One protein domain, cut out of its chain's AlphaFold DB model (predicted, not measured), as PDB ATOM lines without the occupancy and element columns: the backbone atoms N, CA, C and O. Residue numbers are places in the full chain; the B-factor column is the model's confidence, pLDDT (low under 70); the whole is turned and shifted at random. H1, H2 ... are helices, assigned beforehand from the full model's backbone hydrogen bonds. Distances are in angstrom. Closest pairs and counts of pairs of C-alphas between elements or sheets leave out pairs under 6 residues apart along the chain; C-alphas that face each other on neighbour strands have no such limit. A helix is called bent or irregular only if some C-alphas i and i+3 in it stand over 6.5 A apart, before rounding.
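This is residues 34 to 91 of the 820 residues of an uncharacterized protein of Macrostomum lignano (UniProt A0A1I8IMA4). One long, unbroken helix, H2, makes nearly the whole length of this domain, and a short helix, H1, is set off to one side near the beginning of H2, turned across the long axis. The loop of residues 42 to 50 joins the two like a hook at that end, while residues 58 to 91, which belong to H2, stand free as a long arm. The printed part has 58 residues, with two named helices, H1 then H2, and no named strand; the class is all helix. The whole is extended, with a radius of gyration of the C-alphas of 19.9 A, and spans 61 by 20 by 13 A.

H2 holds residues 51 to 91, 41 residues, and measures 59.3 A from first to last C-alpha. It begins with C-alpha 51 at (-0.895, 28.985, 101.471) and ends with C-alpha 91 at (39.836, 65.852, 79.068). H1 holds residues 34 to 41, 10.1 A from first to last C-alpha, beginning with C-alpha 34 at (17.099, 21.793, 102.974).

Residues 58 to 91 of H2 have no C-alpha within 10 A that is 8 or more residues away along the chain. H1 and H2 are apart, with no C-alpha of the one within 8 A of the other. A short link of 9 residues joins them. In both H1 and H2, every O i to N i+4 pair is within hydrogen-bond range. Neither helix is bent.

The outline is a rod. The two C-alphas farthest apart, those of Phe 46 and Gln 91, are 61.2 A apart. The printed part has no cut, and it has no long link. The mean pLDDT of the printed part is 85.2; H2 has a mean of 88 and H1 a mean of 75. One printed residue, Gln 34, is under 70.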
ATOM      1  N   GLN A  34      17.737  22.369 101.784       69.38
ATOM      2  CA  GLN A  34      17.099  21.793 102.974       69.38
ATOM      3  C   GLN A  34      17.549  22.495 104.262       69.38
ATOM      4  O   GLN A  34      16.733  22.751 105.129       69.38
ATOM      5  N   LYS A  35      18.823  22.897 104.372       74.25
ATOM      6  CA  LYS A  35      19.298  23.690 105.520       74.25
ATOM      7  C   LYS A  35      18.699  25.095 105.571       74.25
ATOM      8  O   LYS A  35      18.489  25.623 106.657       74.25
ATOM      9  N   LEU A  36      18.459  25.714 104.414       70.56
ATOM     10  CA  LEU A  36      17.797  27.017 104.331       70.56
ATOM     11  C   LEU A  36      16.308  26.889 104.689       70.56
ATOM     12  O   LEU A  36      15.786  27.690 105.453       70.56
ATOM     13  N   GLU A  37      15.655  25.845 104.188       72.25
ATOM     14  CA  GLU A  37      14.272  25.468 104.485       72.25
ATOM     15  C   GLU A  37      14.074  25.157 105.978       72.25
ATOM     16  O   GLU A  37      13.207  25.756 106.605       72.25
ATOM     17  N   GLU A  38      14.944  24.341 106.585       76.81
ATOM     18  CA  GLU A  38      15.004  24.086 108.034       76.81
ATOM     19  C   GLU A  38      15.183  25.385 108.838       76.81
ATOM     20  O   GLU A  38      14.489  25.593 109.831       76.81
ATOM     21  N   GLN A  39      16.078  26.289 108.414       76.50
ATOM     22  CA  GLN A  39      16.303  27.573 109.094       76.50
ATOM     23  C   GLN A  39      15.105  28.524 108.995       76.50
ATOM     24  O   GLN A  39      14.790  29.203 109.974       76.50
ATOM     25  N   ILE A  40      14.433  28.575 107.843       79.19
ATOM     26  CA  ILE A  40      13.232  29.395 107.658       79.19
ATOM     27  C   ILE A  40      12.064  28.786 108.447       79.19
ATOM     28  O   ILE A  40      11.403  29.499 109.199       79.19
ATOM     29  N   GLN A  41      11.846  27.471 108.353       79.19
ATOM     30  CA  GLN A  41      10.770  26.774 109.058       79.19
ATOM     31  C   GLN A  41      10.941  26.836 110.584       79.19
ATOM     32  O   GLN A  41       9.955  27.001 111.295       79.19
ATOM     33  N   ALA A  42      12.175  26.786 111.101       79.88
ATOM     34  CA  ALA A  42      12.463  26.960 112.528       79.88
ATOM     35  C   ALA A  42      12.207  28.392 113.046       79.88
ATOM     36  O   ALA A  42      12.123  28.598 114.257       79.88
ATOM     37  N   GLY A  43      12.090  29.382 112.156       78.88
ATOM     38  CA  GLY A  43      11.727  30.761 112.491       78.88
ATOM     39  C   GLY A  43      10.236  31.084 112.344       78.88
ATOM     40  O   GLY A  43       9.854  32.232 112.569       78.88
ATOM     41  N   VAL A  44       9.402  30.123 111.924       80.25
ATOM     42  CA  VAL A  44       8.040  30.376 111.426       80.25
ATOM     43  C   VAL A  44       7.047  29.337 111.965       80.25
ATOM     44  O   VAL A  44       7.220  28.136 111.792       80.25
ATOM     45  N   SER A  45       5.957  29.802 112.584       82.38
ATOM     46  CA  SER A  45       4.939  28.973 113.259       82.38
ATOM     47  C   SER A  45       3.887  28.334 112.334       82.38
ATOM     48  O   SER A  45       2.855  27.857 112.802       82.38
ATOM     49  N   PHE A  46       4.126  28.323 111.021       81.19
ATOM     50  CA  PHE A  46       3.265  27.704 110.011       81.19
ATOM     51  C   PHE A  46       4.101  26.938 108.982       81.19
ATOM     52  O   PHE A  46       5.217  27.344 108.659       81.19
ATOM     53  N   GLU A  47       3.552  25.844 108.459       82.25
ATOM     54  CA  GLU A  47       4.196  25.011 107.436       82.25
ATOM     55  C   GLU A  47       4.474  25.818 106.160       82.25
ATOM     56  O   GLU A  47       3.606  26.554 105.678       82.25
ATOM     57  N   LEU A  48       5.669  25.672 105.583       78.50
ATOM     58  CA  LEU A  48       6.060  26.409 104.375       78.50
ATOM     59  C   LEU A  48       5.268  26.012 103.115       78.50
ATOM     60  O   LEU A  48       5.092  26.850 102.230       78.50
ATOM     61  N   GLU A  49       4.715  24.796 103.064       81.56
ATOM     62  CA  GLU A  49       3.809  24.343 101.992       81.56
ATOM     63  C   GLU A  49       2.371  24.890 102.130       81.56
ATOM     64  O   GLU A  49       1.592  24.859 101.177       81.56
ATOM     65  N   SER A  50       2.005  25.440 103.294       86.75
ATOM     66  CA  SER A  50       0.708  26.097 103.503       86.75
ATOM     67  C   SER A  50       0.548  27.306 102.566       86.75
ATOM     68  O   SER A  50       1.535  27.997 102.305       86.75
ATOM     69  N   PRO A  51      -0.674  27.706 102.156       85.19
ATOM     70  CA  PRO A  51      -0.895  28.985 101.471       85.19
ATOM     71  C   PRO A  51      -0.292  30.198 102.208       85.19
ATOM     72  O   PRO A  51       0.169  31.149 101.574       85.19
ATOM     73  N   ARG A  52      -0.222  30.146 103.550       84.25
ATOM     74  CA  ARG A  52       0.463  31.158 104.378       84.25
ATOM     75  C   ARG A  52       1.992  31.081 104.248       84.25
ATOM     76  O   ARG A  52       2.640  32.121 104.148       84.25
ATOM     77  N   GLY A  53       2.539  29.866 104.179       85.88
ATOM     78  CA  GLY A  53       3.936  29.558 103.859       85.88
ATOM     79  C   GLY A  53       4.360  30.089 102.493       85.88
ATOM     80  O   GLY A  53       5.303  30.872 102.394       85.88
ATOM     81  N   ILE A  54       3.589  29.775 101.453       85.75
ATOM     82  CA  ILE A  54       3.830  30.217 100.074       85.75
ATOM     83  C   ILE A  54       3.779  31.751  99.966       85.75
ATOM     84  O   ILE A  54       4.669  32.347  99.352       85.75
ATOM     85  N   LYS A  55       2.802  32.422 100.605       87.19
ATOM     86  CA  LYS A  55       2.726  33.900 100.617       87.19
ATOM     87  C   LYS A  55       3.918  34.521 101.366       87.19
ATOM     88  O   LYS A  55       4.472  35.515 100.898       87.19
ATOM     89  N   PHE A  56       4.379  33.909 102.461       88.69
ATOM     90  CA  PHE A  56       5.581  34.332 103.193       88.69
ATOM     91  C   PHE A  56       6.873  34.165 102.374       88.69
ATOM     92  O   PHE A  56       7.628  35.126 102.235       88.69
ATOM     93  N   LEU A  57       7.108  32.989 101.778       87.69
ATOM     94  CA  LEU A  57       8.275  32.730 100.925       87.69
ATOM     95  C   LEU A  57       8.315  33.668  99.713       87.69
ATOM     96  O   LEU A  57       9.374  34.183  99.362       87.69
ATOM     97  N   SER A  58       7.155  33.954  99.119       83.44
ATOM     98  CA  SER A  58       7.043  34.887  97.995       83.44
ATOM     99  C   SER A  58       7.385  36.328  98.395       83.44
ATOM    100  O   SER A  58       8.093  37.018  97.663       83.44
ATOM    101  N   LEU A  59       6.946  36.783  99.577       89.69
ATOM    102  CA  LEU A  59       7.314  38.097 100.125       89.69
ATOM    103  C   LEU A  59       8.798  38.170 100.526       89.69
ATOM    104  O   LEU A  59       9.437  39.206 100.333       89.69
ATOM    105  N   TYR A  60       9.368  37.076 101.035       87.06
ATOM    106  CA  TYR A  60      10.798  36.972 101.330       87.06
ATOM    107  C   TYR A  60      11.643  37.070 100.047       87.06
ATOM    108  O   TYR A  60      12.574  37.873  99.981       87.06
ATOM    109  N   ALA A  61      11.262  36.342  98.992       86.56
ATOM    110  CA  ALA A  61      11.891  36.439  97.677       86.56
ATOM    111  C   ALA A  61      11.764  37.852  97.076       86.56
ATOM    112  O   ALA A  61      12.752  38.404  96.598       86.56
ATOM    113  N   LEU A  62      10.585  38.480  97.164       91.06
ATOM    114  CA  LEU A  62      10.365  39.863  96.724       91.06
ATOM    115  C   LEU A  62      11.298  40.852  97.450       91.06
ATOM    116  O   LEU A  62      11.864  41.747  96.817       91.06
ATOM    117  N   ARG A  63      11.504  40.674  98.763       92.19
ATOM    118  CA  ARG A  63      12.435  41.485  99.563       92.19
ATOM    119  C   ARG A  63      13.882  41.303  99.106       92.19
ATOM    120  O   ARG A  63      14.557  42.303  98.878       92.19
ATOM    121  N   GLU A  64      14.339  40.064  98.932       87.88
ATOM    122  CA  GLU A  64      15.684  39.748  98.426       87.88
ATOM    123  C   GLU A  64      15.943  40.365  97.044       87.88
ATOM    124  O   GLU A  64      16.943  41.053  96.838       87.88
ATOM    125  N   LEU A  65      15.006  40.192  96.106       88.38
ATOM    126  CA  LEU A  65      15.076  40.791  94.771       88.38
ATOM    127  C   LEU A  65      15.109  42.329  94.828       88.38
ATOM    128  O   LEU A  65      15.865  42.961  94.090       88.38
ATOM    129  N   THR A  66      14.349  42.936  95.743       91.19
ATOM    130  CA  THR A  66      14.352  44.393  95.961       91.19
ATOM    131  C   THR A  66      15.689  44.886  96.523       91.19
ATOM    132  O   THR A  66      16.187  45.922  96.079       91.19
ATOM    133  N   MET A  67      16.313  44.151  97.453       90.56
ATOM    134  CA  MET A  67      17.640  44.509  97.975       90.56
ATOM    135  C   MET A  67      18.697  44.453  96.867       90.56
ATOM    136  O   MET A  67      19.390  45.443  96.640       90.56
ATOM    137  N   ARG A  68      18.733  43.365  96.087       90.12
ATOM    138  CA  ARG A  68      19.677  43.200  94.967       90.12
ATOM    139  C   ARG A  68      19.483  44.251  93.871       90.12
ATOM    140  O   ARG A  68      20.464  44.731  93.308       90.12
ATOM    141  N   LYS A  69      18.244  44.691  93.606       91.75
ATOM    142  CA  LYS A  69      17.978  45.823  92.698       91.75
ATOM    143  C   LYS A  69      18.606  47.125  93.201       91.75
ATOM    144  O   LYS A  69      19.175  47.880  92.414       91.75
ATOM    145  N   ASN A  70      18.531  47.385  94.507       91.50
ATOM    146  CA  ASN A  70      19.142  48.565  95.118       91.50
ATOM    147  C   ASN A  70      20.680  48.488  95.118       91.50
ATOM    148  O   ASN A  70      21.330  49.498  94.857       91.50
ATOM    149  N   GLU A  71      21.260  47.304  95.327       93.38
ATOM    150  CA  GLU A  71      22.708  47.061  95.211       93.38
ATOM    151  C   GLU A  71      23.212  47.268  93.775       93.38
ATOM    152  O   GLU A  71      24.162  48.023  93.560       93.38
ATOM    153  N   LEU A  72      22.539  46.687  92.774       90.19
ATOM    154  CA  LEU A  72      22.847  46.900  91.354       90.19
ATOM    155  C   LEU A  72      22.766  48.383  90.975       90.19
ATOM    156  O   LEU A  72      23.673  48.908  90.330       90.19
ATOM    157  N   LYS A  73      21.735  49.094  91.446       90.56
ATOM    158  CA  LYS A  73      21.590  50.540  91.234       90.56
ATOM    159  C   LYS A  73      22.681  51.349  91.944       90.56
ATOM    160  O   LYS A  73      23.125  52.372  91.419       90.56
ATOM    161  N   ALA A  74      23.163  50.915  93.109       91.62
ATOM    162  CA  ALA A  74      24.307  51.541  93.773       91.62
ATOM    163  C   ALA A  74      25.614  51.329  92.981       91.62
ATOM    164  O   ALA A  74      26.397  52.271  92.829       91.62
ATOM    165  N   LEU A  75      25.816  50.135  92.412       93.38
ATOM    166  CA  LEU A  75      26.947  49.820  91.532       93.38
ATOM    167  C   LEU A  75      26.900  50.617  90.219       93.38
ATOM    168  O   LEU A  75      27.912  51.202  89.842       93.38
ATOM    169  N   GLU A  76      25.737  50.731  89.572       90.75
ATOM    170  CA  GLU A  76      25.517  51.566  88.378       90.75
ATOM    171  C   GLU A  76      25.896  53.035  88.641       90.75
ATOM    172  O   GLU A  76      26.652  53.645  87.879       90.75
ATOM    173  N   ASN A  77      25.442  53.595  89.768       90.88
ATOM    174  CA  ASN A  77      25.790  54.955  90.184       90.88
ATOM    175  C   ASN A  77      27.290  55.111  90.504       90.88
ATOM    176  O   ASN A  77      27.863  56.171  90.252       90.88
ATOM    177  N   SER A  78      27.938  54.076  91.045       94.38
ATOM    178  CA  SER A  78      29.383  54.069  91.308       94.38
ATOM    179  C   SER A  78      30.197  54.045  90.007       94.38
ATOM    180  O   SER A  78      31.068  54.892  89.798       94.38
ATOM    181  N   LEU A  79      29.847  53.150  89.080       93.25
ATOM    182  CA  LEU A  79      30.469  53.032  87.760       93.25
ATOM    183  C   LEU A  79      30.287  54.317  86.938       93.25
ATOM    184  O   LEU A  79      31.240  54.812  86.341       93.25
ATOM    185  N   THR A  80      29.098  54.923  86.977       87.19
ATOM    186  CA  THR A  80      28.812  56.205  86.309       87.19
ATOM    187  C   THR A  80      29.700  57.337  86.840       87.19
ATOM    188  O   THR A  80      30.212  58.145  86.058       87.19
ATOM    189  N   LYS A  81      29.957  57.383  88.157       90.88
ATOM    190  CA  LYS A  81      30.910  58.337  88.756       90.88
ATOM    191  C   LYS A  81      32.342  58.087  88.282       90.88
ATOM    192  O   LYS A  81      33.012  59.045  87.913       90.88
ATOM    193  N   GLN A  82      32.792  56.829  88.228       90.94
ATOM    194  CA  GLN A  82      34.128  56.479  87.725       90.94
ATOM    195  C   GLN A  82      34.307  56.855  86.247       90.94
ATOM    196  O   GLN A  82      35.295  57.495  85.900       90.94
ATOM    197  N   ILE A  83      33.331  56.548  85.386       87.81
ATOM    198  CA  ILE A  83      33.343  56.946  83.967       87.81
ATOM    199  C   ILE A  83      33.397  58.474  83.827       87.81
ATOM    200  O   ILE A  83      34.139  58.993  82.995       87.81
ATOM    201  N   THR A  84      32.656  59.207  84.662       82.75
ATOM    202  CA  THR A  84      32.672  60.678  84.656       82.75
ATOM    203  C   THR A  84      34.033  61.230  85.094       82.75
ATOM    204  O   THR A  84      34.550  62.133  84.437       82.75
ATOM    205  N   ALA A  85      34.648  60.658  86.136       86.81
ATOM    206  CA  ALA A  85      35.982  61.038  86.605       86.81
ATOM    207  C   ALA A  85      37.062  60.779  85.538       86.81
ATOM    208  O   ALA A  85      37.771  61.709  85.150       86.81
ATOM    209  N   MET A  86      37.104  59.569  84.966       85.88
ATOM    210  CA  MET A  86      38.018  59.232  83.864       85.88
ATOM    211  C   MET A  86      37.825  60.165  82.661       85.88
ATOM    212  O   MET A  86      38.799  60.596  82.050       85.88
ATOM    213  N   ARG A  87      36.580  60.549  82.336       82.69
ATOM    214  CA  ARG A  87      36.306  61.525  81.270       82.69
ATOM    215  C   ARG A  87      36.905  62.898  81.585       82.69
ATOM    216  O   ARG A  87      37.466  63.516  80.686       82.69
ATOM    217  N   THR A  88      36.825  63.367  82.833       82.38
ATOM    218  CA  THR A  88      37.450  64.637  83.241       82.38
ATOM    219  C   THR A  88      38.978  64.583  83.284       82.38
ATOM    220  O   THR A  88      39.610  65.589  82.975       82.38
ATOM    221  N   GLU A  89      39.577  63.427  83.583       84.00
ATOM    222  CA  GLU A  89      41.033  63.220  83.538       84.00
ATOM    223  C   GLU A  89      41.550  63.149  82.094       84.00
ATOM    224  O   GLU A  89      42.458  63.888  81.725       84.00
ATOM    225  N   VAL A  90      40.912  62.363  81.221       82.81
ATOM    226  CA  VAL A  90      41.236  62.336  79.782       82.81
ATOM    227  C   VAL A  90      41.089  63.731  79.161       82.81
ATOM    228  O   VAL A  90      41.918  64.141  78.351       82.81
ATOM    229  N   GLN A  91      40.073  64.497  79.569       75.25
ATOM    230  CA  GLN A  91      39.836  65.852  79.068       75.25
ATOM    231  C   GLN A  91      40.733  66.930  79.714       75.25
ATOM    232  O   GLN A  91      40.843  68.026  79.162       75.25
TER     233      GLN A  91